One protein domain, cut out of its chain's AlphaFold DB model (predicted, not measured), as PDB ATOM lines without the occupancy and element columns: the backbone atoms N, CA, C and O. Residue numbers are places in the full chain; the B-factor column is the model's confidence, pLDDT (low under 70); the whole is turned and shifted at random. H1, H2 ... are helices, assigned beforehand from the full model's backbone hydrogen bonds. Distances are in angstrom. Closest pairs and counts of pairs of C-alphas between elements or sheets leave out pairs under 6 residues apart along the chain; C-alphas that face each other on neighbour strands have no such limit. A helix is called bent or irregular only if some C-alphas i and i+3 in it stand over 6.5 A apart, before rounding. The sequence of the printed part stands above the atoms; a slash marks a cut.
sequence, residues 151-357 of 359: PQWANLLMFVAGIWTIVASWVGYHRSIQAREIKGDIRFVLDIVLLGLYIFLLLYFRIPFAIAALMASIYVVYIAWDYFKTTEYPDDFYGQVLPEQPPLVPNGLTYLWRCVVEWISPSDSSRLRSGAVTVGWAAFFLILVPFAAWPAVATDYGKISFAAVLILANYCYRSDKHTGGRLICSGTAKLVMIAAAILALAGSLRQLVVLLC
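Overview. This is residues 151 to 357 of the 359 residues of the protein "Methyltransferase family protein" of Bradyrhizobium lablabi (UniProt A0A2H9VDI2). Five long helices, H1, H2, H3, H6 and H8, run side by side as an up-and-down bundle, each against the one before it in the chain. H5 crosses one end of H6, H9 packs slantwise on H6 with residues 352 to 357 sticking out, and the long loop of residues 239 to 251 lengthens the outline at one end. The printed part has 207 residues with nine named helices, H1 to H9 in chain order, and no named strand; the class is all helix. It is compact, with a radius of gyration of the C-alphas of 18.4 A, and spans 64 by 31 by 31 A.

Arrangement. Start at H1, residues 151 to 179, the longest helix. With its residues 159 to 166 alone it touches H2, residues 185 to 203, closest at the C-alphas of Gly 162 and Leu 202, 5.9 A; this hairpin has a shallow tilt of 14 degrees. H2 forms a second hairpin with H3, residues 208 to 232, where the closest C-alphas, of Arg 187 and Trp 225, are 5.8 A apart. Back at H1, look for H8, residues 300 to 323: they touch and run the same way, with C-alphas 154 and 304 closest at 5.0 A. The hub is H6, residues 273 to 292, touching H3 opposite ways at 18 degrees, with C-alphas 209 and 292 closest at 4.7 A. H6 also touches H8, closest at C-alphas 274 and 321, 5.9 A. H5, residues 252 to 264, touches H6 about perpendicular at 86 degrees, with C-alphas 259 and 276 closest at 4.1 A. H9, residues 331 to 356, touches H6 at a shallow tilt of 31 degrees, with C-alphas 291 and 344 closest at 5.6 A. H4, residues 234 to 238, is close to but not clearly touching H3, and H7, residues 295 to 298, only just touches H8, only at the corner, with 3 pairs of C-alphas within 8 A. Each O i to N i+4 pair is within hydrogen-bond range in H1, H2, H3, H4, H5, H8 and H9, against 14 of 16 in H6; H7 is too short for one.

Along the chain. Find C-alpha 151 at (-56.187, 22.112, 1.187); from there H1 runs 42.3 A to C-alpha 179. H2 measures 27.7 A, H3 36.0 A, H5 18.5 A, H6 29.0 A and H8 34.2 A. H6 is only just irregular: C-alphas 287 and 290 are 6.6 A apart. H9 covers 37.4 A, ending at C-alpha 356, (-51.972, 50.185, 16.752).

Size, cuts and confidence. The two C-alphas farthest apart, of Pro 243 and Cys 357, are 66.4 A from each other. The printed part has no cut, and the link from H4 to H5 is long. The mean pLDDT of the printed part is 85.0, with values under 70 at residues 151 to 152, 240 to 247, 268, 351, 354 to 355 and 357.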
ATOM      1  N   PRO A 151     -56.825  22.185  -0.129       53.56
ATOM      2  CA  PRO A 151     -56.187  22.112   1.187       53.56
ATOM      3  C   PRO A 151     -55.257  20.903   1.365       53.56
ATOM      4  O   PRO A 151     -54.225  21.024   2.029       53.56
ATOM      5  N   GLN A 152     -55.575  19.737   0.781       62.16
ATOM      6  CA  GLN A 152     -54.698  18.561   0.838       62.16
ATOM      7  C   GLN A 152     -53.480  18.745  -0.066       62.16
ATOM      8  O   GLN A 152     -52.364  18.492   0.378       62.16
ATOM      9  N   TRP A 153     -53.659  19.267  -1.284       73.88
ATOM     10  CA  TRP A 153     -52.549  19.532  -2.206       73.88
ATOM     11  C   TRP A 153     -51.620  20.647  -1.726       73.88
ATOM     12  O   TRP A 153     -50.404  20.506  -1.813       73.88
ATOM     13  N   ALA A 154     -52.161  21.733  -1.171       75.75
ATOM     14  CA  ALA A 154     -51.378  22.824  -0.599       75.75
ATOM     15  C   ALA A 154     -50.524  22.339   0.579       75.75
ATOM     16  O   ALA A 154     -49.324  22.608   0.640       75.75
ATOM     17  N   ASN A 155     -51.123  21.568   1.487       79.81
ATOM     18  CA  ASN A 155     -50.408  20.978   2.614       79.81
ATOM     19  C   ASN A 155     -49.418  19.888   2.158       79.81
ATOM     20  O   ASN A 155     -48.318  19.812   2.698       79.81
ATOM     21  N   LEU A 156     -49.754  19.086   1.143       83.44
ATOM     22  CA  LEU A 156     -48.851  18.096   0.554       83.44
ATOM     23  C   LEU A 156     -47.644  18.767  -0.102       83.44
ATOM     24  O   LEU A 156     -46.523  18.326   0.111       83.44
ATOM     25  N   LEU A 157     -47.838  19.851  -0.852       85.94
ATOM     26  CA  LEU A 157     -46.737  20.598  -1.461       85.94
ATOM     27  C   LEU A 157     -45.843  21.252  -0.407       85.94
ATOM     28  O   LEU A 157     -44.625  21.223  -0.550       85.94
ATOM     29  N   MET A 158     -46.421  21.778   0.675       85.75
ATOM     30  CA  MET A 158     -45.648  22.285   1.815       85.75
ATOM     31  C   MET A 158     -44.856  21.170   2.510       85.75
ATOM     32  O   MET A 158     -43.689  21.359   2.853       85.75
ATOM     33  N   PHE A 159     -45.448  19.983   2.658       85.75
ATOM     34  CA  PHE A 159     -44.755  18.805   3.172       85.75
ATOM     35  C   PHE A 159     -43.616  18.355   2.241       85.75
ATOM     36  O   PHE A 159     -42.495  18.138   2.698       85.75
ATOM     37  N   VAL A 160     -43.866  18.287   0.931       88.19
ATOM     38  CA  VAL A 160     -42.860  17.972  -0.096       88.19
ATOM     39  C   VAL A 160     -41.735  19.003  -0.094       88.19
ATOM     40  O   VAL A 160     -40.577  18.615  -0.203       88.19
ATOM     41  N   ALA A 161     -42.036  20.292   0.088       86.81
ATOM     42  CA  ALA A 161     -41.023  21.332   0.246       86.81
ATOM     43  C   ALA A 161     -40.126  21.061   1.465       86.81
ATOM     44  O   ALA A 161     -38.902  21.132   1.348       86.81
ATOM     45  N   GLY A 162     -40.719  20.673   2.600       87.81
ATOM     46  CA  GLY A 162     -39.979  20.276   3.798       87.81
ATOM     47  C   GLY A 162     -39.075  19.063   3.566       87.81
ATOM     48  O   GLY A 162     -37.876  19.118   3.845       87.81
ATOM     49  N   ILE A 163     -39.616  17.988   2.984       87.75
ATOM     50  CA  ILE A 163     -38.855  16.776   2.633       87.75
ATOM     51  C   ILE A 163     -37.732  17.096   1.644       87.75
ATOM     52  O   ILE A 163     -36.608  16.625   1.815       87.75
ATOM     53  N   TRP A 164     -38.000  17.925   0.635       89.06
ATOM     54  CA  TRP A 164     -37.004  18.339  -0.347       89.06
ATOM     55  C   TRP A 164     -35.818  19.043   0.309       89.06
ATOM     56  O   TRP A 164     -34.676  18.706  -0.004       89.06
ATOM     57  N   THR A 165     -36.054  19.960   1.254       85.50
ATOM     58  CA  THR A 165     -34.959  20.616   1.984       85.50
ATOM     59  C   THR A 165     -34.108  19.612   2.758       85.50
ATOM     60  O   THR A 165     -32.879  19.697   2.720       85.50
ATOM     61  N   ILE A 166     -34.731  18.626   3.404       88.75
ATOM     62  CA  ILE A 166     -34.022  17.579   4.153       88.75
ATOM     63  C   ILE A 166     -33.173  16.724   3.210       88.75
ATOM     64  O   ILE A 166     -31.976  16.549   3.432       88.75
ATOM     65  N   VAL A 167     -33.756  16.231   2.118       86.94
ATOM     66  CA  VAL A 167     -33.038  15.401   1.140       86.94
ATOM     67  C   VAL A 167     -31.892  16.188   0.501       86.94
ATOM     68  O   VAL A 167     -30.773  15.684   0.381       86.94
ATOM     69  N   ALA A 168     -32.136  17.441   0.109       83.12
ATOM     70  CA  ALA A 168     -31.110  18.297  -0.476       83.12
ATOM     71  C   ALA A 168     -29.962  18.580   0.505       83.12
ATOM     72  O   ALA A 168     -28.801  18.556   0.086       83.12
ATOM     73  N   SER A 169     -30.279  18.779   1.788       84.56
ATOM     74  CA  SER A 169     -29.306  18.913   2.876       84.56
ATOM     75  C   SER A 169     -28.415  17.683   2.999       84.56
ATOM     76  O   SER A 169     -27.197  17.779   2.859       84.56
ATOM     77  N   TRP A 170     -29.027  16.512   3.177       83.94
ATOM     78  CA  TRP A 170     -28.320  15.263   3.442       83.94
ATOM     79  C   TRP A 170     -27.389  14.855   2.303       83.94
ATOM     80  O   TRP A 170     -26.281  14.374   2.552       83.94
ATOM     81  N   VAL A 171     -27.794  15.079   1.048       82.44
ATOM     82  CA  VAL A 171     -26.913  14.827  -0.102       82.44
ATOM     83  C   VAL A 171     -25.740  15.813  -0.131       82.44
ATOM     84  O   VAL A 171     -24.622  15.430  -0.480       82.44
ATOM     85  N   GLY A 172     -25.973  17.077   0.232       77.81
ATOM     86  CA  GLY A 172     -24.912  18.076   0.368       77.81
ATOM     87  C   GLY A 172     -23.914  17.714   1.469       77.81
ATOM     88  O   GLY A 172     -22.706  17.732   1.228       77.81
ATOM     89  N   TYR A 173     -24.425  17.319   2.635       83.50
ATOM     90  CA  TYR A 173     -23.641  16.860   3.777       83.50
ATOM     91  C   TYR A 173     -22.738  15.682   3.403       83.50
ATOM     92  O   TYR A 173     -21.519  15.797   3.510       83.50
ATOM     93  N   HIS A 174     -23.299  14.596   2.856       83.50
ATOM     94  CA  HIS A 174     -22.528  13.405   2.482       83.50
ATOM     95  C   HIS A 174     -21.377  13.725   1.530       83.50
ATOM     96  O   HIS A 174     -20.253  13.290   1.757       83.50
ATOM     97  N   ARG A 175     -21.632  14.531   0.492       82.12
ATOM     98  CA  ARG A 175     -20.570  14.968  -0.426       82.12
ATOM     99  C   ARG A 175     -19.502  15.785   0.288       82.12
ATOM    100  O   ARG A 175     -18.322  15.639  -0.013       82.12
ATOM    101  N   SER A 176     -19.906  16.656   1.211       80.50
ATOM    102  CA  SER A 176     -18.949  17.459   1.963       80.50
ATOM    103  C   SER A 176     -18.080  16.609   2.884       80.50
ATOM    104  O   SER A 176     -16.899  16.922   3.003       80.50
ATOM    105  N   ILE A 177     -18.634  15.564   3.506       82.00
ATOM    106  CA  ILE A 177     -17.883  14.659   4.387       82.00
ATOM    107  C   ILE A 177     -16.987  13.712   3.589       82.00
ATOM    108  O   ILE A 177     -15.837  13.519   3.959       82.00
ATOM    109  N   GLN A 178     -17.454  13.203   2.445       84.62
ATOM    110  CA  GLN A 178     -16.619  12.417   1.527       84.62
ATOM    111  C   GLN A 178     -15.399  13.198   1.034       84.62
ATOM    112  O   GLN A 178     -14.335  12.624   0.836       84.62
ATOM    113  N   ALA A 179     -15.552  14.506   0.819       84.00
ATOM    114  CA  ALA A 179     -14.436  15.360   0.441       84.00
ATOM    115  C   ALA A 179     -13.521  15.698   1.631       84.00
ATOM    116  O   ALA A 179     -12.334  15.938   1.420       84.00
ATOM    117  N   ARG A 180     -14.073  15.805   2.850       83.69
ATOM    118  CA  ARG A 180     -13.382  16.292   4.053       83.69
ATOM    119  C   ARG A 180     -13.990  15.704   5.333       83.69
ATOM    120  O   ARG A 180     -15.068  16.128   5.758       83.69
ATOM    121  N   GLU A 181     -13.266  14.798   5.980       86.50
ATOM    122  CA  GLU A 181     -13.674  14.168   7.246       86.50
ATOM    123  C   GLU A 181     -13.629  15.135   8.427       86.50
ATOM    124  O   GLU A 181     -12.606  15.784   8.642       86.50
ATOM    125  N   ILE A 182     -14.701  15.195   9.218       86.31
ATOM    126  CA  ILE A 182     -14.847  16.127  10.344       86.31
ATOM    127  C   ILE A 182     -13.706  15.973  11.357       86.31
ATOM    128  O   ILE A 182     -13.465  14.874  11.846       86.31
ATOM    129  N   LYS A 183     -13.023  17.079  11.690       84.88
ATOM    130  CA  LYS A 183     -11.886  17.081  12.626       84.88
ATOM    131  C   LYS A 183     -12.264  17.441  14.070       84.88
ATOM    132  O   LYS A 183     -11.431  17.263  14.951       84.88
ATOM    133  N   GLY A 184     -13.474  17.948  14.330       79.62
ATOM    134  CA  GLY A 184     -13.920  18.328  15.678       79.62
ATOM    135  C   GLY A 184     -15.428  18.206  15.916       79.62
ATOM    136  O   GLY A 184     -16.206  17.955  15.002       79.62
ATOM    137  N   ASP A 185     -15.855  18.429  17.159       86.38
ATOM    138  CA  ASP A 185     -17.214  18.070  17.597       86.38
ATOM    139  C   ASP A 185     -18.285  19.113  17.247       86.38
ATOM    140  O   ASP A 185     -19.476  18.808  17.213       86.38
ATOM    141  N   ILE A 186     -17.895  20.362  16.966       90.19
ATOM    142  CA  ILE A 186     -18.858  21.465  16.811       90.19
ATOM    143  C   ILE A 186     -19.746  21.266  15.581       90.19
ATOM    144  O   ILE A 186     -20.961  21.422  15.683       90.19
ATOM    145  N   ARG A 187     -19.180  20.892  14.423       91.88
ATOM    146  CA  ARG A 187     -19.989  20.629  13.219       91.88
ATOM    147  C   ARG A 187     -20.963  19.475  13.437       91.88
ATOM    148  O   ARG A 187     -22.125  19.615  13.077       91.88
ATOM    149  N   PHE A 188     -20.530  18.425  14.133       90.44
ATOM    150  CA  PHE A 188     -21.396  17.311  14.516       90.44
ATOM    151  C   PHE A 188     -22.561  17.756  15.421       90.44
ATOM    152  O   PHE A 188     -23.708  17.379  15.188       90.44
ATOM    153  N   VAL A 189     -22.310  18.618  16.413       93.25
ATOM    154  CA  VAL A 189     -23.378  19.196  17.253       93.25
ATOM    155  C   VAL A 189     -24.353  20.033  16.419       93.25
ATOM    156  O   VAL A 189     -25.567  19.928  16.604       93.25
ATOM    157  N   LEU A 190     -23.853  20.839  15.476       94.19
ATOM    158  CA  LEU A 190     -24.709  21.603  14.564       94.19
ATOM    159  C   LEU A 190     -25.568  20.683  13.683       94.19
ATOM    160  O   LEU A 190     -26.727  21.009  13.437       94.19
ATOM    161  N   ASP A 191     -25.053  19.522  13.274       90.88
ATOM    162  CA  ASP A 191     -25.815  18.524  12.515       90.88
ATOM    163  C   ASP A 191     -26.967  17.922  13.347       90.88
ATOM    164  O   ASP A 191     -28.075  17.741  12.835       90.88
ATOM    165  N   ILE A 192     -26.767  17.699  14.653       91.81
ATOM    166  CA  ILE A 192     -27.845  17.286  15.576       91.81
ATOM    167  C   ILE A 192     -28.917  18.379  15.685       91.81
ATOM    168  O   ILE A 192     -30.115  18.090  15.640       91.81
ATOM    169  N   VAL A 193     -28.504  19.645  15.800       94.50
ATOM    170  CA  VAL A 193     -29.438  20.782  15.833       94.50
ATOM    171  C   VAL A 193     -30.235  20.865  14.530       94.50
ATOM    172  O   VAL A 193     -31.458  21.014  14.570       94.50
ATOM    173  N   LEU A 194     -29.574  20.711  13.379       93.88
ATOM    174  CA  LEU A 194     -30.223  20.670  12.067       93.88
ATOM    175  C   LEU A 194     -31.254  19.545  11.987       93.88
ATOM    176  O   LEU A 194     -32.371  19.787  11.532       93.88
ATOM    177  N   LEU A 195     -30.928  18.347  12.482       90.94
ATOM    178  CA  LEU A 195     -31.867  17.227  12.531       90.94
ATOM    179  C   LEU A 195     -33.129  17.574  13.333       90.94
ATOM    180  O   LEU A 195     -34.240  17.317  12.867       90.94
ATOM    181  N   GLY A 196     -32.976  18.212  14.496       92.44
ATOM    182  CA  GLY A 196     -34.107  18.705  15.284       92.44
ATOM    183  C   GLY A 196     -34.961  19.716  14.513       92.44
ATOM    184  O   GLY A 196     -36.184  19.576  14.442       92.44
ATOM    185  N   LEU A 197     -34.325  20.700  13.868       94.19
ATOM    186  CA  LEU A 197     -35.018  21.698  13.046       94.19
ATOM    187  C   LEU A 197     -35.767  21.063  11.865       94.19
ATOM    188  O   LEU A 197     -36.876  21.490  11.550       94.19
ATOM    189  N   TYR A 198     -35.211  20.022  11.244       92.69
ATOM    190  CA  TYR A 198     -35.871  19.270  10.174       92.69
ATOM    191  C   TYR A 198     -37.104  18.507  10.655       92.69
ATOM    192  O   TYR A 198     -38.113  18.478   9.953       92.69
ATOM    193  N   ILE A 199     -37.063  17.926  11.854       89.38
ATOM    194  CA  ILE A 199     -38.245  17.284  12.442       89.38
ATOM    195  C   ILE A 199     -39.349  18.328  12.633       89.38
ATOM    196  O   ILE A 199     -40.477  18.125  12.184       89.38
ATOM    197  N   PHE A 200     -39.029  19.483  13.221       88.88
ATOM    198  CA  PHE A 200     -40.010  20.555  13.403       88.88
ATOM    199  C   PHE A 200     -40.535  21.119  12.083       88.88
ATOM    200  O   PHE A 200     -41.720  21.437  11.985       88.88
ATOM    201  N   LEU A 201     -39.696  21.183  11.051       88.75
ATOM    202  CA  LEU A 201     -40.102  21.585   9.707       88.75
ATOM    203  C   LEU A 201     -41.203  20.672   9.150       88.75
ATOM    204  O   LEU A 201     -42.159  21.161   8.551       88.75
ATOM    205  N   LEU A 202     -41.097  19.361   9.387       86.12
ATOM    206  CA  LEU A 202     -42.110  18.388   8.976       86.12
ATOM    207  C   LEU A 202     -43.347  18.395   9.876       86.12
ATOM    208  O   LEU A 202     -44.438  18.126   9.387       86.12
ATOM    209  N   LEU A 203     -43.212  18.712  11.166       83.56
ATOM    210  CA  LEU A 203     -44.342  18.770  12.100       83.56
ATOM    211  C   LEU A 203     -45.220  20.010  11.886       83.56
ATOM    212  O   LEU A 203     -46.446  19.923  11.934       83.56
ATOM    213  N   TYR A 204     -44.607  21.159  11.603       85.25
ATOM    214  CA  TYR A 204     -45.307  22.436  11.436       85.25
ATOM    215  C   TYR A 204     -45.618  22.777   9.973       85.25
ATOM    216  O   TYR A 204     -45.888  23.933   9.645       85.25
ATOM    217  N   PHE A 205     -45.653  21.773   9.091       83.62
ATOM    218  CA  PHE A 205     -45.804  21.959   7.644       83.62
ATOM    219  C   PHE A 205     -47.088  22.691   7.206       83.62
ATOM    220  O   PHE A 205     -47.176  23.217   6.100       83.62
ATOM    221  N   ARG A 206     -48.098  22.743   8.079       82.88
ATOM    222  CA  ARG A 206     -49.375  23.431   7.828       82.88
ATOM    223  C   ARG A 206     -49.322  24.938   8.095       82.88
ATOM    224  O   ARG A 206     -50.280  25.637   7.772       82.88
ATOM    225  N   ILE A 207     -48.241  25.436   8.700       84.88
ATOM    226  CA  ILE A 207     -48.096  26.824   9.150       84.88
ATOM    227  C   ILE A 207     -46.975  27.492   8.333       84.88
ATOM    228  O   ILE A 207     -45.799  27.325   8.667       84.88
ATOM    229  N   PRO A 208     -47.297  28.275   7.280       87.75
ATOM    230  CA  PRO A 208     -46.293  28.878   6.396       87.75
ATOM    231  C   PRO A 208     -45.256  29.724   7.131       87.75
ATOM    232  O   PRO A 208     -44.064  29.628   6.851       87.75
ATOM    233  N   PHE A 209     -45.702  30.506   8.118       89.75
ATOM    234  CA  PHE A 209     -44.821  31.314   8.954       89.75
ATOM    235  C   PHE A 209     -43.789  30.467   9.711       89.75
ATOM    236  O   PHE A 209     -42.600  30.779   9.686       89.75
ATOM    237  N   ALA A 210     -44.225  29.368  10.334       88.31
ATOM    238  CA  ALA A 210     -43.330  28.470  11.056       88.31
ATOM    239  C   ALA A 210     -42.304  27.840  10.105       88.31
ATOM    240  O   ALA A 210     -41.120  27.811  10.426       88.31
ATOM    241  N   ILE A 211     -42.728  27.419   8.907       90.94
ATOM    242  CA  ILE A 211     -41.807  26.912   7.881       90.94
ATOM    243  C   ILE A 211     -40.776  27.970   7.487       90.94
ATOM    244  O   ILE A 211     -39.590  27.658   7.425       90.94
ATOM    245  N   ALA A 212     -41.198  29.208   7.228       91.62
ATOM    246  CA  ALA A 212     -40.288  30.280   6.835       91.62
ATOM    247  C   ALA A 212     -39.245  30.562   7.929       91.62
ATOM    248  O   ALA A 212     -38.051  30.662   7.642       91.62
ATOM    249  N   ALA A 213     -39.684  30.629   9.188       92.94
ATOM    250  CA  ALA A 213     -38.808  30.841  10.336       92.94
ATOM    251  C   ALA A 213     -37.831  29.670  10.548       92.94
ATOM    252  O   ALA A 213     -36.643  29.886  10.804       92.94
ATOM    253  N   LEU A 214     -38.301  28.428  10.394       94.31
ATOM    254  CA  LEU A 214     -37.465  27.229  10.481       94.31
ATOM    255  C   LEU A 214     -36.457  27.164   9.329       94.31
ATOM    256  O   LEU A 214     -35.289  26.877   9.574       94.31
ATOM    257  N   MET A 215     -36.861  27.504   8.100       92.19
ATOM    258  CA  MET A 215     -35.957  27.640   6.950       92.19
ATOM    259  C   MET A 215     -34.860  28.667   7.215       92.19
ATOM    260  O   MET A 215     -33.681  28.360   7.055       92.19
ATOM    261  N   ALA A 216     -35.226  29.867   7.666       93.62
ATOM    262  CA  ALA A 216     -34.250  30.891   8.013       93.62
ATOM    263  C   ALA A 216     -33.276  30.393   9.096       93.62
ATOM    264  O   ALA A 216     -32.064  30.543   8.954       93.62
ATOM    265  N   SER A 217     -33.792  29.718  10.127       95.56
ATOM    266  CA  SER A 217     -32.983  29.138  11.207       95.56
ATOM    267  C   SER A 217     -32.007  28.073  10.697       95.56
ATOM    268  O   SER A 217     -30.829  28.108  11.039       95.56
ATOM    269  N   ILE A 218     -32.457  27.169   9.820       95.06
ATOM    270  CA  ILE A 218     -31.615  26.143   9.181       95.06
ATOM    271  C   ILE A 218     -30.454  26.788   8.422       95.06
ATOM    272  O   ILE A 218     -29.307  26.371   8.568       95.06
ATOM    273  N   TYR A 219     -30.724  27.835   7.640       93.88
ATOM    274  CA  TYR A 219     -29.682  28.524   6.882       93.88
ATOM    275  C   TYR A 219     -28.712  29.307   7.776       93.88
ATOM    276  O   TYR A 219     -27.521  29.358   7.472       93.88
ATOM    277  N   VAL A 220     -29.172  29.855   8.903       94.69
ATOM    278  CA  VAL A 220     -28.281  30.437   9.922       94.69
ATOM    279  C   VAL A 220     -27.350  29.369  10.500       94.69
ATOM    280  O   VAL A 220     -26.144  29.599  10.608       94.69
ATOM    281  N   VAL A 221     -27.871  28.175  10.794       95.75
ATOM    282  CA  VAL A 221     -27.043  27.052  11.255       95.75
ATOM    283  C   VAL A 221     -26.055  26.610  10.170       95.75
ATOM    284  O   VAL A 221     -24.896  26.354  10.485       95.75
ATOM    285  N   TYR A 222     -26.431  26.614   8.886       93.50
ATOM    286  CA  TYR A 222     -25.483  26.358   7.795       93.50
ATOM    287  C   TYR A 222     -24.377  27.397   7.676       93.50
ATOM    288  O   TYR A 222     -23.259  27.031   7.322       93.50
ATOM    289  N   ILE A 223     -24.649  28.674   7.951       94.81
ATOM    290  CA  ILE A 223     -23.591  29.691   7.978       94.81
ATOM    291  C   ILE A 223     -22.573  29.346   9.067       94.81
ATOM    292  O   ILE A 223     -21.370  29.377   8.802       94.81
ATOM    293  N   ALA A 224     -23.046  28.986  10.265       94.56
ATOM    294  CA  ALA A 224     -22.176  28.546  11.352       94.56
ATOM    295  C   ALA A 224     -21.400  27.277  10.965       94.56
ATOM    296  O   ALA A 224     -20.192  27.202  11.171       94.56
ATOM    297  N   TRP A 225     -22.067  26.313  10.332       93.25
ATOM    298  CA  TRP A 225     -21.447  25.080   9.859       93.25
ATOM    299  C   TRP A 225     -20.355  25.346   8.808       93.25
ATOM    300  O   TRP A 225     -19.250  24.810   8.910       93.25
ATOM    301  N   ASP A 226     -20.620  26.219   7.827       91.69
ATOM    302  CA  ASP A 226     -19.638  26.633   6.818       91.69
ATOM    303  C   ASP A 226     -18.464  27.401   7.452       91.69
ATOM    304  O   ASP A 226     -17.328  27.177   7.042       91.69
ATOM    305  N   TYR A 227     -18.708  28.240   8.467       92.69
ATOM    306  CA  TYR A 227     -17.648  28.908   9.231       92.69
ATOM    307  C   TYR A 227     -16.743  27.900   9.949       92.69
ATOM    308  O   TYR A 227     -15.527  27.931   9.779       92.69
ATOM    309  N   PHE A 228     -17.307  26.951  10.701       92.25
ATOM    310  CA  PHE A 228     -16.480  25.955  11.388       92.25
ATOM    311  C   PHE A 228     -15.721  25.062  10.404       92.25
ATOM    312  O   PHE A 228     -14.557  24.738  10.635       92.25
ATOM    313  N   LYS A 229     -16.299  24.771   9.236       90.38
ATOM    314  CA  LYS A 229     -15.565  24.094   8.163       90.38
ATOM    315  C   LYS A 229     -14.329  24.890   7.723       90.38
ATOM    316  O   LYS A 229     -13.288  24.278   7.510       90.38
ATOM    317  N   THR A 230     -14.384  26.219   7.599       88.25
ATOM    318  CA  THR A 230     -13.175  26.991   7.249       88.25
ATOM    319  C   THR A 230     -12.161  27.060   8.390       88.25
ATOM    320  O   THR A 230     -10.971  27.192   8.121       88.25
ATOM    321  N   THR A 231     -12.604  26.926   9.645       88.56
ATOM    322  CA  THR A 231     -11.705  26.849  10.811       88.56
ATOM    323  C   THR A 231     -10.979  25.504  10.910       88.56
ATOM    324  O   THR A 231      -9.837  25.462  11.351       88.56
ATOM    325  N   GLU A 232     -11.607  24.410  10.465       88.50
ATOM    326  CA  GLU A 232     -11.029  23.057  10.500       88.50
ATOM    327  C   GLU A 232     -10.037  22.786   9.356       88.50
ATOM    328  O   GLU A 232      -9.122  21.967   9.502       88.50
ATOM    329  N   TYR A 233     -10.197  23.475   8.219       87.06
ATOM    330  CA  TYR A 233      -9.292  23.382   7.062       87.06
ATOM    331  C   TYR A 233      -8.850  24.770   6.596       87.06
ATOM    332  O   TYR A 233      -9.157  25.179   5.476       87.06
ATOM    333  N   PRO A 234      -8.133  25.529   7.429       85.69
ATOM    334  CA  PRO A 234      -7.797  26.909   7.110       85.69
ATOM    335  C   PRO A 234      -6.940  27.033   5.840       85.69
ATOM    336  O   PRO A 234      -7.148  27.963   5.059       85.69
ATOM    337  N   ASP A 235      -6.075  26.057   5.558       83.62
ATOM    338  CA  ASP A 235      -5.229  26.032   4.355       83.62
ATOM    339  C   ASP A 235      -6.041  25.990   3.047       83.62
ATOM    340  O   ASP A 235      -5.687  26.638   2.052       83.62
ATOM    341  N   ASP A 236      -7.180  25.292   3.059       83.31
ATOM    342  CA  ASP A 236      -8.069  25.154   1.903       83.31
ATOM    343  C   ASP A 236      -8.745  26.478   1.538       83.31
ATOM    344  O   ASP A 236      -9.041  26.719   0.366       83.31
ATOM    345  N   PHE A 237      -8.982  27.350   2.524       83.81
ATOM    346  CA  PHE A 237      -9.808  28.552   2.365       83.81
ATOM    347  C   PHE A 237      -9.020  29.861   2.423       83.81
ATOM    348  O   PHE A 237      -9.414  30.834   1.776       83.81
ATOM    349  N   TYR A 238      -7.908  29.885   3.155       81.44
ATOM    350  CA  TYR A 238      -7.121  31.092   3.419       81.44
ATOM    351  C   TYR A 238      -5.688  31.021   2.872       81.44
ATOM    352  O   TYR A 238      -5.020  32.051   2.836       81.44
ATOM    353  N   GLY A 239      -5.266  29.865   2.344       71.62
ATOM    354  CA  GLY A 239      -3.932  29.666   1.772       71.62
ATOM    355  C   GLY A 239      -2.895  29.258   2.819       71.62
ATOM    356  O   GLY A 239      -3.107  29.438   4.014       71.62
ATOM    357  N   GLN A 240      -1.773  28.699   2.357       60.38
ATOM    358  CA  GLN A 240      -0.628  28.395   3.216       60.38
ATOM    359  C   GLN A 240       0.174  29.675   3.461       60.38
ATOM    360  O   GLN A 240       0.622  30.320   2.512       60.38
ATOM    361  N   VAL A 241       0.363  30.031   4.729       54.97
ATOM    362  CA  VAL A 241       1.389  30.995   5.140       54.97
ATOM    363  C   VAL A 241       2.667  30.205   5.437       54.97
ATOM    364  O   VAL A 241       2.610  29.023   5.770       54.97
ATOM    365  N   LEU A 242       3.821  30.844   5.231       58.50
ATOM    366  CA  LEU A 242       5.159  30.300   5.479       58.50
ATOM    367  C   LEU A 242       5.240  29.532   6.822       58.50
ATOM    368  O   LEU A 242       4.526  29.899   7.755       58.50
ATOM    369  N   PRO A 243       6.139  28.532   6.956       56.91
ATOM    370  CA  PRO A 243       6.189  27.568   8.072       56.91
ATOM    371  C   PRO A 243       6.145  28.142   9.500       56.91
ATOM    372  O   PRO A 243       5.870  27.409  10.444       56.91
ATOM    373  N   GLU A 244       6.437  29.430   9.670       61.94
ATOM    374  CA  GLU A 244       6.561  30.103  10.963       61.94
ATOM    375  C   GLU A 244       5.282  30.814  11.443       61.94
ATOM    376  O   GLU A 244       5.274  31.328  12.561       61.94
ATOM    377  N   GLN A 245       4.191  30.851  10.662       57.50
ATOM    378  CA  GLN A 245       2.929  31.459  11.109       57.50
ATOM    379  C   GLN A 245       1.705  30.603  10.745       57.50
ATOM    380  O   GLN A 245       1.489  30.327   9.565       57.50
ATOM    381  N   PRO A 246       0.864  30.205  11.723       57.34
ATOM    382  CA  PRO A 246      -0.380  29.508  11.424       57.34
ATOM    383  C   PRO A 246      -1.308  30.407  10.588       57.34
ATOM    384  O   PRO A 246      -1.310  31.629  10.773       57.34
ATOM    385  N   PRO A 247      -2.118  29.832   9.678       62.25
ATOM    386  CA  PRO A 247      -3.049  30.602   8.868       62.25
ATOM    387  C   PRO A 247      -3.999  31.394   9.770       62.25
ATOM    388  O   PRO A 247      -4.631  30.851  10.680       62.25
ATOM    389  N   LEU A 248      -4.082  32.703   9.525       71.38
ATOM    390  CA  LEU A 248      -4.848  33.625  10.355       71.38
ATOM    391  C   LEU A 248      -6.344  33.438  10.064       71.38
ATOM    392  O   LEU A 248      -6.907  34.058   9.157       71.38
ATOM    393  N   VAL A 249      -6.981  32.530  10.806       78.50
ATOM    394  CA  VAL A 249      -8.417  32.271  10.689       78.50
ATOM    395  C   VAL A 249      -9.173  33.510  11.170       78.50
ATOM    396  O   VAL A 249      -9.025  33.909  12.329       78.50
ATOM    397  N   PRO A 250      -9.968  34.159  10.303       82.19
ATOM    398  CA  PRO A 250     -10.735  35.325  10.702       82.19
ATOM    399  C   PRO A 250     -11.765  34.930  11.762       82.19
ATOM    400  O   PRO A 250     -12.371  33.862  11.681       82.19
ATOM    401  N   ASN A 251     -12.018  35.822  12.719       88.81
ATOM    402  CA  ASN A 251     -13.142  35.647  13.636       88.81
ATOM    403  C   ASN A 251     -14.482  35.612  12.867       88.81
ATOM    404  O   ASN A 251     -14.564  36.028  11.706       88.81
ATOM    405  N   GLY A 252     -15.547  35.147  13.525       88.81
ATOM    406  CA  GLY A 252     -16.856  34.959  12.893       88.81
ATOM    407  C   GLY A 252     -17.406  36.209  12.196       88.81
ATOM    408  O   GLY A 252     -17.924  36.112  11.087       88.81
ATOM    409  N   LEU A 253     -17.233  37.398  12.781       91.88
ATOM    410  CA  LEU A 253     -17.688  38.655  12.174       91.88
ATOM    411  C   LEU A 253     -16.908  38.983  10.898       91.88
ATOM    412  O   LEU A 253     -17.500  39.346   9.883       91.88
ATOM    413  N   THR A 254     -15.587  38.814  10.923       89.94
ATOM    414  CA  THR A 254     -14.737  39.019   9.750       89.94
ATOM    415  C   THR A 254     -15.032  37.989   8.660       89.94
ATOM    416  O   THR A 254     -15.045  38.344   7.482       89.94
ATOM    417  N   TYR A 255     -15.323  36.734   9.016       91.75
ATOM    418  CA  TYR A 255     -15.784  35.725   8.060       91.75
ATOM    419  C   TYR A 255     -17.096  36.143   7.382       91.75
ATOM    420  O   TYR A 255     -17.160  36.179   6.152       91.75
ATOM    421  N   LEU A 256     -18.108  36.523   8.169       92.94
ATOM    422  CA  LEU A 256     -19.404  36.973   7.652       92.94
ATOM    423  C   LEU A 256     -19.247  38.174   6.725       92.94
ATOM    424  O   LEU A 256     -19.787  38.172   5.621       92.94
ATOM    425  N   TRP A 257     -18.462  39.167   7.145       91.44
ATOM    426  CA  TRP A 257     -18.170  40.341   6.334       91.44
ATOM    427  C   TRP A 257     -17.551  39.959   4.989       91.44
ATOM    428  O   TRP A 257     -18.014  40.418   3.948       91.44
ATOM    429  N   ARG A 258     -16.564  39.054   4.979       89.25
ATOM    430  CA  ARG A 258     -15.955  38.561   3.735       89.25
ATOM    431  C   ARG A 258     -16.969  37.855   2.842       89.25
ATOM    432  O   ARG A 258     -16.977  38.111   1.645       89.25
ATOM    433  N   CYS A 259     -17.842  37.017   3.398       91.44
ATOM    434  CA  CYS A 259     -18.903  36.368   2.628       91.44
ATOM    435  C   CYS A 259     -19.887  37.377   2.018       91.44
ATOM    436  O   CYS A 259     -20.300  37.196   0.876       91.44
ATOM    437  N   VAL A 260     -20.237  38.444   2.744       91.50
ATOM    438  CA  VAL A 260     -21.096  39.524   2.232       91.50
ATOM    439  C   VAL A 260     -20.398  40.298   1.114       91.50
ATOM    440  O   VAL A 260     -21.001  40.527   0.068       91.50
ATOM    441  N   VAL A 261     -19.128  40.665   1.298       89.44
ATOM    442  CA  VAL A 261     -18.341  41.370   0.275       89.44
ATOM    443  C   VAL A 261     -18.228  40.527  -0.994       89.44
ATOM    444  O   VAL A 261     -18.540  41.031  -2.066       89.44
ATOM    445  N   GLU A 262     -17.884  39.242  -0.873       88.62
ATOM    446  CA  GLU A 262     -17.818  38.292  -1.996       88.62
ATOM    447  C   GLU A 262     -19.162  38.107  -2.706       88.62
ATOM    448  O   GLU A 262     -19.232  37.953  -3.925       88.62
ATOM    449  N   TRP A 263     -20.259  38.124  -1.950       89.62
ATOM    450  CA  TRP A 263     -21.594  38.044  -2.525       89.62
ATOM    451  C   TRP A 263     -21.949  39.309  -3.329       89.62
ATOM    452  O   TRP A 263     -22.570  39.231  -4.397       89.62
ATOM    453  N   ILE A 264     -21.536  40.492  -2.860       85.69
ATOM    454  CA  ILE A 264     -21.778  41.771  -3.542       85.69
ATOM    455  C   ILE A 264     -20.869  41.920  -4.764       85.69
ATOM    456  O   ILE A 264     -21.370  42.184  -5.861       85.69
ATOM    457  N   SER A 265     -19.567  41.730  -4.572       84.00
ATOM    458  CA  SER A 265     -18.507  41.881  -5.561       84.00
ATOM    459  C   SER A 265     -17.665  40.601  -5.562       84.00
ATOM    460  O   SER A 265     -16.795  40.445  -4.703       84.00
ATOM    461  N   PRO A 266     -17.947  39.661  -6.486       77.19
ATOM    462  CA  PRO A 266     -17.222  38.401  -6.551       77.19
ATOM    463  C   PRO A 266     -15.738  38.665  -6.778       77.19
ATOM    464  O   PRO A 266     -15.372  39.307  -7.765       77.19
ATOM    465  N   SER A 267     -14.889  38.155  -5.894       71.50
ATOM    466  CA  SER A 267     -13.448  38.175  -6.103       71.50
ATOM    467  C   SER A 267     -12.986  36.932  -6.879       71.50
ATOM    468  O   SER A 267     -13.731  35.959  -7.097       71.50
ATOM    469  N   ASP A 268     -11.717  36.935  -7.286       66.81
ATOM    470  CA  ASP A 268     -11.060  35.761  -7.873       66.81
ATOM    471  C   ASP A 268     -10.853  34.611  -6.870       66.81
ATOM    472  O   ASP A 268     -10.445  33.511  -7.251       66.81
ATOM    473  N   SER A 269     -11.190  34.802  -5.589       72.38
ATOM    474  CA  SER A 269     -11.126  33.744  -4.585       72.38
ATOM    475  C   SER A 269     -12.217  32.695  -4.813       72.38
ATOM    476  O   SER A 269     -13.328  32.774  -4.291       72.38
ATOM    477  N   SER A 270     -11.891  31.644  -5.567       74.12
ATOM    478  CA  SER A 270     -12.771  30.483  -5.768       74.12
ATOM    479  C   SER A 270     -13.080  29.727  -4.469       74.12
ATOM    480  O   SER A 270     -14.114  29.066  -4.367       74.12
ATOM    481  N   ARG A 271     -12.216  29.858  -3.456       79.12
ATOM    482  CA  ARG A 271     -12.256  29.084  -2.208       79.12
ATOM    483  C   ARG A 271     -13.387  29.509  -1.267       79.12
ATOM    484  O   ARG A 271     -14.037  28.653  -0.678       79.12
ATOM    485  N   LEU A 272     -13.678  30.811  -1.155       80.75
ATOM    486  CA  LEU A 272     -14.725  31.327  -0.251       80.75
ATOM    487  C   LEU A 272     -16.123  31.407  -0.880       80.75
ATOM    488  O   LEU A 272     -17.099  31.673  -0.170       80.75
ATOM    489  N   ARG A 273     -16.256  31.117  -2.181       83.38
ATOM    490  CA  ARG A 273     -17.534  31.228  -2.908       83.38
ATOM    491  C   ARG A 273     -18.657  30.435  -2.260       83.38
ATOM    492  O   ARG A 273     -19.782  30.914  -2.199       83.38
ATOM    493  N   SER A 274     -18.372  29.252  -1.710       85.06
ATOM    494  CA  SER A 274     -19.418  28.453  -1.071       85.06
ATOM    495  C   SER A 274     -20.038  29.146   0.145       85.06
ATOM    496  O   SER A 274     -21.242  29.012   0.339       85.06
ATOM    497  N   GLY A 275     -19.252  29.862   0.957       88.94
ATOM    498  CA  GLY A 275     -19.758  30.569   2.140       88.94
ATOM    499  C   GLY A 275     -20.581  31.801   1.757       88.94
ATOM    500  O   GLY A 275     -21.666  32.009   2.296       88.94
ATOM    501  N   ALA A 276     -20.122  32.550   0.749       90.44
ATOM    502  CA  ALA A 276     -20.862  33.678   0.179       90.44
ATOM    503  C   ALA A 276     -22.243  33.253  -0.355       90.44
ATOM    504  O   ALA A 276     -23.244  33.911  -0.077       90.44
ATOM    505  N   VAL A 277     -22.315  32.099  -1.035       92.25
ATOM    506  CA  VAL A 277     -23.583  31.511  -1.499       92.25
ATOM    507  C   VAL A 277     -24.529  31.239  -0.328       92.25
ATOM    508  O   VAL A 277     -25.686  31.647  -0.375       92.25
ATOM    509  N   THR A 278     -24.059  30.583   0.740       93.56
ATOM    510  CA  THR A 278     -24.904  30.284   1.914       93.56
ATOM    511  C   THR A 278     -25.434  31.552   2.563       93.56
ATOM    512  O   THR A 278     -26.620  31.619   2.870       93.56
ATOM    513  N   VAL A 279     -24.581  32.565   2.735       93.81
ATOM    514  CA  VAL A 279     -24.967  33.850   3.334       93.81
ATOM    515  C   VAL A 279     -26.020  34.568   2.485       93.81
ATOM    516  O   VAL A 279     -27.025  35.022   3.029       93.81
ATOM    517  N   GLY A 280     -25.844  34.622   1.161       93.06
ATOM    518  CA  GLY A 280     -26.818  35.248   0.262       93.06
ATOM    519  C   GLY A 280     -28.194  34.571   0.311       93.06
ATOM    520  O   GLY A 280     -29.219  35.239   0.446       93.06
ATOM    521  N   TRP A 281     -28.230  33.235   0.281       93.69
ATOM    522  CA  TRP A 281     -29.488  32.489   0.382       93.69
ATOM    523  C   TRP A 281     -30.112  32.557   1.782       93.69
ATOM    524  O   TRP A 281     -31.332  32.653   1.891       93.69
ATOM    525  N   ALA A 282     -29.312  32.598   2.851       94.56
ATOM    526  CA  ALA A 282     -29.822  32.833   4.202       94.56
ATOM    527  C   ALA A 282     -30.529  34.192   4.315       94.56
ATOM    528  O   ALA A 282     -31.620  34.271   4.880       94.56
ATOM    529  N   ALA A 283     -29.952  35.245   3.726       93.38
ATOM    530  CA  ALA A 283     -30.585  36.559   3.665       93.38
ATOM    531  C   ALA A 283     -31.923  36.509   2.910       93.38
ATOM    532  O   ALA A 283     -32.912  37.072   3.376       93.38
ATOM    533  N   PHE A 284     -31.988  35.783   1.790       93.31
ATOM    534  CA  PHE A 284     -33.241  35.568   1.063       93.31
ATOM    535  C   PHE A 284     -34.316  34.883   1.925       93.31
ATOM    536  O   PHE A 284     -35.443  35.374   1.997       93.31
ATOM    537  N   PHE A 285     -33.989  33.792   2.628       93.25
ATOM    538  CA  PHE A 285     -34.966  33.104   3.483       93.25
ATOM    539  C   PHE A 285     -35.406  33.945   4.686       93.25
ATOM    540  O   PHE A 285     -36.581  33.906   5.045       93.25
ATOM    541  N   LEU A 286     -34.514  34.754   5.264       93.44
ATOM    542  CA  LEU A 286     -34.877  35.724   6.304       93.44
ATOM    543  C   LEU A 286     -35.890  36.757   5.789       93.44
ATOM    544  O   LEU A 286     -36.853  37.068   6.487       93.44
ATOM    545  N   ILE A 287     -35.722  37.237   4.553       91.56
ATOM    546  CA  ILE A 287     -36.668  38.163   3.910       91.56
ATOM    547  C   ILE A 287     -38.040  37.506   3.697       91.56
ATOM    548  O   ILE A 287     -39.057  38.190   3.784       91.56
ATOM    549  N   LEU A 288     -38.102  36.193   3.457       90.06
ATOM    550  CA  LEU A 288     -39.369  35.475   3.262       90.06
ATOM    551  C   LEU A 288     -40.208  35.309   4.540       90.06
ATOM    552  O   LEU A 288     -41.420  35.127   4.435       90.06
ATOM    553  N   VAL A 289     -39.611  35.391   5.733       91.94
ATOM    554  CA  VAL A 289     -40.329  35.237   7.015       91.94
ATOM    555  C   VAL A 289     -41.523  36.196   7.150       91.94
ATOM    556  O   VAL A 289     -42.641  35.713   7.351       91.94
ATOM    557  N   PRO A 290     -41.364  37.525   6.999       88.12
ATOM    558  CA  PRO A 290     -42.492  38.455   7.071       88.12
ATOM    559  C   PRO A 290     -43.533  38.241   5.962       88.12
ATOM    560  O   PRO A 290     -44.725  38.415   6.206       88.12
ATOM    561  N   PHE A 291     -43.135  37.800   4.763       86.62
ATOM    562  CA  PHE A 291     -44.101  37.463   3.706       86.62
ATOM    563  C   PHE A 291     -44.992  36.288   4.073       86.62
ATOM    564  O   PHE A 291     -46.179  36.295   3.757       86.62
ATOM    565  N   ALA A 292     -44.433  35.290   4.752       88.12
ATOM    566  CA  ALA A 292     -45.184  34.121   5.180       88.12
ATOM    567  C   ALA A 292     -46.283  34.457   6.206       88.12
ATOM    568  O   ALA A 292     -47.205  33.664   6.391       88.12
ATOM    569  N   ALA A 293     -46.213  35.634   6.841       85.31
ATOM    570  CA  ALA A 293     -47.248  36.168   7.724       85.31
ATOM    571  C   ALA A 293     -48.343  36.968   6.986       85.31
ATOM    572  O   ALA A 293     -49.280  37.458   7.621       85.31
ATOM    573  N   TRP A 294     -48.259  37.146   5.662       83.88
ATOM    574  CA  TRP A 294     -49.270  37.890   4.910       83.88
ATOM    575  C   TRP A 294     -50.564  37.064   4.800       83.88
ATOM    576  O   TRP A 294     -50.500  35.919   4.352       83.88
ATOM    577  N   PRO A 295     -51.755  37.625   5.108       76.25
ATOM    578  CA  PRO A 295     -53.045  36.950   4.925       76.25
ATOM    579  C   PRO A 295     -53.233  36.192   3.601       76.25
ATOM    580  O   PRO A 295     -53.817  35.114   3.595       76.25
ATOM    581  N   ALA A 296     -52.700  36.706   2.487       78.56
ATOM    582  CA  ALA A 296     -52.779  36.033   1.191       78.56
ATOM    583  C   ALA A 296     -52.079  34.660   1.190       78.56
ATOM    584  O   ALA A 296     -52.554  33.733   0.540       78.56
ATOM    585  N   VAL A 297     -50.995  34.500   1.956       83.62
ATOM    586  CA  VAL A 297     -50.240  33.242   2.083       83.62
ATOM    587  C   VAL A 297     -50.986  32.208   2.930       83.62
ATOM    588  O   VAL A 297     -50.758  31.013   2.773       83.62
ATOM    589  N   ALA A 298     -51.925  32.630   3.783       77.44
ATOM    590  CA  ALA A 298     -52.767  31.709   4.545       77.44
ATOM    591  C   ALA A 298     -53.824  30.998   3.674       77.44
ATOM    592  O   ALA A 298     -54.344  29.958   4.085       77.44
ATOM    593  N   THR A 299     -54.115  31.521   2.477       80.56
ATOM    594  CA  THR A 299     -55.000  30.880   1.489       80.56
ATOM    595  C   THR A 299     -54.331  29.662   0.849       80.56
ATOM    596  O   THR A 299     -53.106  29.592   0.784       80.56
ATOM    597  N   ASP A 300     -55.100  28.709   0.319       79.00
ATOM    598  CA  ASP A 300     -54.521  27.498  -0.284       79.00
ATOM    599  C   ASP A 300     -53.664  27.802  -1.521       79.00
ATOM    600  O   ASP A 300     -52.549  27.297  -1.640       79.00
ATOM    601  N   TYR A 301     -54.110  28.709  -2.394       79.44
ATOM    602  CA  TYR A 301     -53.304  29.190  -3.525       79.44
ATOM    603  C   TYR A 301     -52.034  29.918  -3.067       79.44
ATOM    604  O   TYR A 301     -50.970  29.773  -3.676       79.44
ATOM    605  N   GLY A 302     -52.131  30.672  -1.969       84.69
ATOM    606  CA  GLY A 302     -50.992  31.317  -1.326       84.69
ATOM    607  C   GLY A 302     -49.969  30.308  -0.811       84.69
ATOM    608  O   GLY A 302     -48.784  30.443  -1.107       84.69
ATOM    609  N   LYS A 303     -50.421  29.255  -0.124       85.62
ATOM    610  CA  LYS A 303     -49.572  28.148   0.346       85.62
ATOM    611  C   LYS A 303     -48.899  27.406  -0.804       85.62
ATOM    612  O   LYS A 303     -47.710  27.134  -0.713       85.62
ATOM    613  N   ILE A 304     -49.620  27.117  -1.890       87.81
ATOM    614  CA  ILE A 304     -49.056  26.462  -3.085       87.81
ATOM    615  C   ILE A 304     -47.953  27.320  -3.697       87.81
ATOM    616  O   ILE A 304     -46.851  26.834  -3.954       87.81
ATOM    617  N   SER A 305     -48.235  28.608  -3.891       87.81
ATOM    618  CA  SER A 305     -47.270  29.557  -4.448       87.81
ATOM    619  C   SER A 305     -46.038  29.668  -3.550       87.81
ATOM    620  O   SER A 305     -44.906  29.624  -4.029       87.81
ATOM    621  N   PHE A 306     -46.248  29.740  -2.235       91.00
ATOM    622  CA  PHE A 306     -45.175  29.792  -1.252       91.00
ATOM    623  C   PHE A 306     -44.333  28.505  -1.242       91.00
ATOM    624  O   PHE A 306     -43.108  28.580  -1.300       91.00
ATOM    625  N   ALA A 307     -44.964  27.328  -1.267       90.50
ATOM    626  CA  ALA A 307     -44.282  26.038  -1.370       90.50
ATOM    627  C   ALA A 307     -43.416  25.951  -2.637       90.50
ATOM    628  O   ALA A 307     -42.257  25.543  -2.569       90.50
ATOM    629  N   ALA A 308     -43.950  26.384  -3.783       90.75
ATOM    630  CA  ALA A 308     -43.222  26.406  -5.048       90.75
ATOM    631  C   ALA A 308     -41.982  27.310  -4.974       90.75
ATOM    632  O   ALA A 308     -40.904  26.909  -5.418       90.75
ATOM    633  N   VAL A 309     -42.103  28.490  -4.351       91.00
ATOM    634  CA  VAL A 309     -40.965  29.389  -4.098       91.00
ATOM    635  C   VAL A 309     -39.911  28.707  -3.227       91.00
ATOM    636  O   VAL A 309     -38.732  28.764  -3.567       91.00
ATOM    637  N   LEU A 310     -40.302  28.026  -2.145       90.81
ATOM    638  CA  LEU A 310     -39.357  27.327  -1.267       90.81
ATOM    639  C   LEU A 310     -38.623  26.186  -1.983       90.81
ATOM    640  O   LEU A 310     -37.401  26.069  -1.854       90.81
ATOM    641  N   ILE A 311     -39.342  25.361  -2.749       90.56
ATOM    642  CA  ILE A 311     -38.760  24.250  -3.519       90.56
ATOM    643  C   ILE A 311     -37.767  24.793  -4.545       90.56
ATOM    644  O   ILE A 311     -36.619  24.340  -4.599       90.56
ATOM    645  N   LEU A 312     -38.190  25.799  -5.319       90.94
ATOM    646  CA  LEU A 312     -37.358  26.428  -6.335       90.94
ATOM    647  C   LEU A 312     -36.127  27.086  -5.712       90.94
ATOM    648  O   LEU A 312     -35.025  26.887  -6.208       90.94
ATOM    649  N   ALA A 313     -36.278  27.807  -4.599       91.19
ATOM    650  CA  ALA A 313     -35.167  28.428  -3.885       91.19
ATOM    651  C   ALA A 313     -34.146  27.394  -3.391       91.19
ATOM    652  O   ALA A 313     -32.950  27.567  -3.607       91.19
ATOM    653  N   ASN A 314     -34.595  26.282  -2.800       90.44
ATOM    654  CA  ASN A 314     -33.704  25.200  -2.363       90.44
ATOM    655  C   ASN A 314     -32.988  24.527  -3.548       90.44
ATOM    656  O   ASN A 314     -31.792  24.232  -3.471       90.44
ATOM    657  N   TYR A 315     -33.699  24.299  -4.658       90.12
ATOM    658  CA  TYR A 315     -33.101  23.781  -5.892       90.12
ATOM    659  C   TYR A 315     -32.039  24.739  -6.448       90.12
ATOM    660  O   TYR A 315     -30.910  24.331  -6.737       90.12
ATOM    661  N   CYS A 316     -32.380  26.024  -6.536       91.44
ATOM    662  CA  CYS A 316     -31.499  27.092  -6.979       91.44
ATOM    663  C   CYS A 316     -30.260  27.193  -6.092       91.44
ATOM    664  O   CYS A 316     -29.164  27.113  -6.627       91.44
ATOM    665  N   TYR A 317     -30.403  27.254  -4.765       91.44
ATOM    666  CA  TYR A 317     -29.286  27.235  -3.813       91.44
ATOM    667  C   TYR A 317     -28.323  26.075  -4.073       91.44
ATOM    668  O   TYR A 317     -27.106  26.263  -4.131       91.44
ATOM    669  N   ARG A 318     -28.858  24.868  -4.278       86.88
ATOM    670  CA  ARG A 318     -28.039  23.684  -4.545       86.88
ATOM    671  C   ARG A 318     -27.280  23.796  -5.866       86.88
ATOM    672  O   ARG A 318     -26.094  23.476  -5.915       86.88
ATOM    673  N   SER A 319     -27.944  24.252  -6.924       88.19
ATOM    674  CA  SER A 319     -27.296  24.537  -8.209       88.19
ATOM    675  C   SER A 319     -26.227  25.629  -8.069       88.19
ATOM    676  O   SER A 319     -25.132  25.547  -8.627       88.19
ATOM    677  N   ASP A 320     -26.499  26.632  -7.244       89.50
ATOM    678  CA  ASP A 320     -25.629  27.778  -7.034       89.50
ATOM    679  C   ASP A 320     -24.364  27.416  -6.245       89.50
ATOM    680  O   ASP A 320     -23.271  27.881  -6.563       89.50
ATOM    681  N   LYS A 321     -24.470  26.479  -5.294       85.38
ATOM    682  CA  LYS A 321     -23.312  25.849  -4.635       85.38
ATOM    683  C   LYS A 321     -22.394  25.129  -5.629       85.38
ATOM    684  O   LYS A 321     -21.185  25.124  -5.418       85.38
ATOM    685  N   HIS A 322     -22.935  24.552  -6.705       81.88
ATOM    686  CA  HIS A 322     -22.143  23.907  -7.760       81.88
ATOM    687  C   HIS A 322     -21.522  24.900  -8.740       81.88
ATOM    688  O   HIS A 322     -20.398  24.701  -9.193       81.88
ATOM    689  N   THR A 323     -22.242  25.968  -9.069       84.31
ATOM    690  CA  THR A 323     -21.793  26.970 -10.046       84.31
ATOM    691  C   THR A 323     -20.983  28.109  -9.421       84.31
ATOM    692  O   THR A 323     -20.481  28.971 -10.144       84.31
ATOM    693  N   GLY A 324     -20.817  28.103  -8.096       82.88
ATOM    694  CA  GLY A 324     -20.041  29.097  -7.358       82.88
ATOM    695  C   GLY A 324     -20.748  30.445  -7.222       82.88
ATOM    696  O   GLY A 324     -20.072  31.470  -7.228       82.88
ATOM    697  N   GLY A 325     -22.080  30.452  -7.128       86.06
ATOM    698  CA  GLY A 325     -22.865  31.658  -6.854       86.06
ATOM    699  C   GLY A 325     -23.318  32.456  -8.072       86.06
ATOM    700  O   GLY A 325     -23.697  33.613  -7.919       86.06
ATOM    701  N   ARG A 326     -23.281  31.890  -9.289       86.38
ATOM    702  CA  ARG A 326     -23.667  32.618 -10.516       86.38
ATOM    703  C   ARG A 326     -25.076  33.204 -10.438       86.38
ATOM    704  O   ARG A 326     -25.303  34.286 -10.973       86.38
ATOM    705  N   LEU A 327     -26.008  32.501  -9.797       90.06
ATOM    706  CA  LEU A 327     -27.389  32.938  -9.671       90.06
ATOM    707  C   LEU A 327     -27.534  33.993  -8.572       90.06
ATOM    708  O   LEU A 327     -27.973  35.102  -8.875       90.06
ATOM    709  N   ILE A 328     -27.146  33.696  -7.326       90.88
ATOM    710  CA  ILE A 328     -27.373  34.613  -6.193       90.88
ATOM    711  C   ILE A 328     -26.516  35.882  -6.265       90.88
ATOM    712  O   ILE A 328     -26.905  36.918  -5.725       90.88
ATOM    713  N   CYS A 329     -25.368  35.839  -6.951       87.31
ATOM    714  CA  CYS A 329     -24.525  37.015  -7.166       87.31
ATOM    715  C   CYS A 329     -24.987  37.877  -8.354       87.31
ATOM    716  O   CYS A 329     -24.501  39.003  -8.498       87.31
ATOM    717  N   SER A 330     -25.915  37.386  -9.190       89.38
ATOM    718  CA  SER A 330     -26.418  38.127 -10.350       89.38
ATOM    719  C   SER A 330     -27.176  39.394  -9.941       89.38
ATOM    720  O   SER A 330     -27.856  39.437  -8.911       89.38
ATOM    721  N   GLY A 331     -27.096  40.437 -10.776       87.00
ATOM    722  CA  GLY A 331     -27.842  41.679 -10.555       87.00
ATOM    723  C   GLY A 331     -29.353  41.441 -10.497       87.00
ATOM    724  O   GLY A 331     -30.038  42.006  -9.649       87.00
ATOM    725  N   THR A 332     -29.864  40.534 -11.329       88.44
ATOM    726  CA  THR A 332     -31.285  40.181 -11.385       88.44
ATOM    727  C   THR A 332     -31.774  39.558 -10.078       88.44
ATOM    728  O   THR A 332     -32.794  39.989  -9.547       88.44
ATOM    729  N   ALA A 333     -31.037  38.594  -9.511       88.12
ATOM    730  CA  ALA A 333     -31.405  37.981  -8.233       88.12
ATOM    731  C   ALA A 333     -31.379  38.999  -7.084       88.12
ATOM    732  O   ALA A 333     -32.297  39.037  -6.265       88.12
ATOM    733  N   LYS A 334     -30.375  39.885  -7.063       89.25
ATOM    734  CA  LYS A 334     -30.275  40.970  -6.076       89.25
ATOM    735  C   LYS A 334     -31.459  41.934  -6.164       89.25
ATOM    736  O   LYS A 334     -32.032  42.279  -5.135       89.25
ATOM    737  N   LEU A 335     -31.875  42.320  -7.373       90.50
ATOM    738  CA  LEU A 335     -33.060  43.161  -7.577       90.50
ATOM    739  C   LEU A 335     -34.335  42.489  -7.057       90.50
ATOM    740  O   LEU A 335     -35.124  43.136  -6.373       90.50
ATOM    741  N   VAL A 336     -34.510  41.189  -7.318       89.31
ATOM    742  CA  VAL A 336     -35.643  40.412  -6.789       89.31
ATOM    743  C   VAL A 336     -35.633  40.401  -5.260       89.31
ATOM    744  O   VAL A 336     -36.665  40.644  -4.640       89.31
ATOM    745  N   MET A 337     -34.473  40.177  -4.643       89.12
ATOM    746  CA  MET A 337     -34.333  40.195  -3.186       89.12
ATOM    747  C   MET A 337     -34.636  41.564  -2.576       89.12
ATOM    748  O   MET A 337     -35.302  41.633  -1.548       89.12
ATOM    749  N   ILE A 338     -34.180  42.650  -3.206       89.69
ATOM    750  CA  ILE A 338     -34.460  44.020  -2.754       89.69
ATOM    751  C   ILE A 338     -35.955  44.321  -2.871       89.69
ATOM    752  O   ILE A 338     -36.556  44.808  -1.916       89.69
ATOM    753  N   ALA A 339     -36.572  43.993  -4.008       88.94
ATOM    754  CA  ALA A 339     -38.010  44.162  -4.200       88.94
ATOM    755  C   ALA A 339     -38.807  43.372  -3.151       88.94
ATOM    756  O   ALA A 339     -39.742  43.904  -2.552       88.94
ATOM    757  N   ALA A 340     -38.388  42.135  -2.870       86.19
ATOM    758  CA  ALA A 340     -38.961  41.328  -1.807       86.19
ATOM    759  C   ALA A 340     -38.781  42.006  -0.433       86.19
ATOM    760  O   ALA A 340     -39.749  42.193   0.292       86.19
ATOM    761  N   ALA A 341     -37.582  42.470  -0.082       86.62
ATOM    762  CA  ALA A 341     -37.341  43.143   1.195       86.62
ATOM    763  C   ALA A 341     -38.216  44.398   1.386       86.62
ATOM    764  O   ALA A 341     -38.782  44.597   2.462       86.62
ATOM    765  N   ILE A 342     -38.383  45.213   0.339       88.12
ATOM    766  CA  ILE A 342     -39.238  46.410   0.369       88.12
ATOM    767  C   ILE A 342     -40.700  46.027   0.620       88.12
ATOM    768  O   ILE A 342     -41.356  46.606   1.487       88.12
ATOM    769  N   LEU A 343     -41.207  45.034  -0.110       84.31
ATOM    770  CA  LEU A 343     -42.579  44.551   0.043       84.31
ATOM    771  C   LEU A 343     -42.819  43.926   1.429       84.31
ATOM    772  O   LEU A 343     -43.851  44.194   2.044       84.31
ATOM    773  N   ALA A 344     -41.861  43.157   1.952       82.56
ATOM    774  CA  ALA A 344     -41.897  42.607   3.306       82.56
ATOM    775  C   ALA A 344     -41.983  43.705   4.376       82.56
ATOM    776  O   ALA A 344     -42.801  43.619   5.298       82.56
ATOM    777  N   LEU A 345     -41.161  44.750   4.245       83.56
ATOM    778  CA  LEU A 345     -41.148  45.884   5.165       83.56
ATOM    779  C   LEU A 345     -42.477  46.650   5.116       83.56
ATOM    780  O   LEU A 345     -43.078  46.913   6.157       83.56
ATOM    781  N   ALA A 346     -42.975  46.944   3.912       82.06
ATOM    782  CA  ALA A 346     -44.254  47.620   3.715       82.06
ATOM    783  C   ALA A 346     -45.433  46.810   4.285       82.06
ATOM    784  O   ALA A 346     -46.309  47.366   4.951       82.06
ATOM    785  N   GLY A 347     -45.439  45.489   4.075       75.25
ATOM    786  CA  GLY A 347     -46.440  44.584   4.640       75.25
ATOM    787  C   GLY A 347     -46.418  44.554   6.169       75.25
ATOM    788  O   GLY A 347     -47.471  44.658   6.799       75.25
ATOM    789  N   SER A 348     -45.225  44.491   6.766       76.81
ATOM    790  CA  SER A 348     -45.042  44.482   8.226       76.81
ATOM    791  C   SER A 348     -45.512  45.792   8.869       76.81
ATOM    792  O   SER A 348     -46.225  45.773   9.870       76.81
ATOM    793  N   LEU A 349     -45.192  46.937   8.253       78.56
ATOM    794  CA  LEU A 349     -45.671  48.252   8.692       78.56
ATOM    795  C   LEU A 349     -47.197  48.352   8.620       78.56
ATOM    796  O   LEU A 349     -47.824  48.847   9.554       78.56
ATOM    797  N   ARG A 350     -47.816  47.832   7.553       73.62
ATOM    798  CA  ARG A 350     -49.279  47.804   7.420       73.62
ATOM    799  C   ARG A 350     -49.938  46.990   8.536       73.62
ATOM    800  O   ARG A 350     -50.947  47.428   9.078       73.62
ATOM    801  N   GLN A 351     -49.379  45.831   8.890       68.75
ATOM    802  CA  GLN A 351     -49.891  45.017   9.998       68.75
ATOM    803  C   GLN A 351     -49.736  45.723  11.350       68.75
ATOM    804  O   GLN A 351     -50.663  45.702  12.157       68.75
ATOM    805  N   LEU A 352     -48.611  46.406  11.571       70.19
ATOM    806  CA  LEU A 352     -48.376  47.193  12.782       70.19
ATOM    807  C   LEU A 352     -49.382  48.349  12.920       70.19
ATOM    808  O   LEU A 352     -49.916  48.567  14.002       70.19
ATOM    809  N   VAL A 353     -49.693  49.054  11.827       71.56
ATOM    810  CA  VAL A 353     -50.702  50.130  11.814       71.56
ATOM    811  C   VAL A 353     -52.095  49.598  12.157       71.56
ATOM    812  O   VAL A 353     -52.801  50.220  12.943       71.56
ATOM    813  N   VAL A 354     -52.480  48.432  11.625       69.50
ATOM    814  CA  VAL A 354     -53.761  47.781  11.963       69.50
ATOM    815  C   VAL A 354     -53.825  47.379  13.443       69.50
ATOM    816  O   VAL A 354     -54.881  47.475  14.054       69.50
ATOM    817  N   LEU A 355     -52.703  46.957  14.035       64.88
ATOM    818  CA  LEU A 355     -52.628  46.602  15.457       64.88
ATOM    819  C   LEU A 355     -52.645  47.826  16.389       64.88
ATOM    820  O   LEU A 355     -53.159  47.733  17.500       64.88
ATOM    821  N   LEU A 356     -52.074  48.955  15.956       70.12
ATOM    822  CA  LEU A 356     -51.972  50.185  16.752       70.12
ATOM    823  C   LEU A 356     -53.190  51.114  16.619       70.12
ATOM    824  O   LEU A 356     -53.422  51.923  17.512       70.12
ATOM    825  N   CYS A 357     -53.976  50.980  15.547       59.56
ATOM    826  CA  CYS A 357     -55.276  51.634  15.379       59.56
ATOM    827  C   CYS A 357     -56.395  50.579  15.335       59.56
ATOM    828  O   CYS A 357     -56.877  50.256  14.243       59.56
TER     829      CYS A 357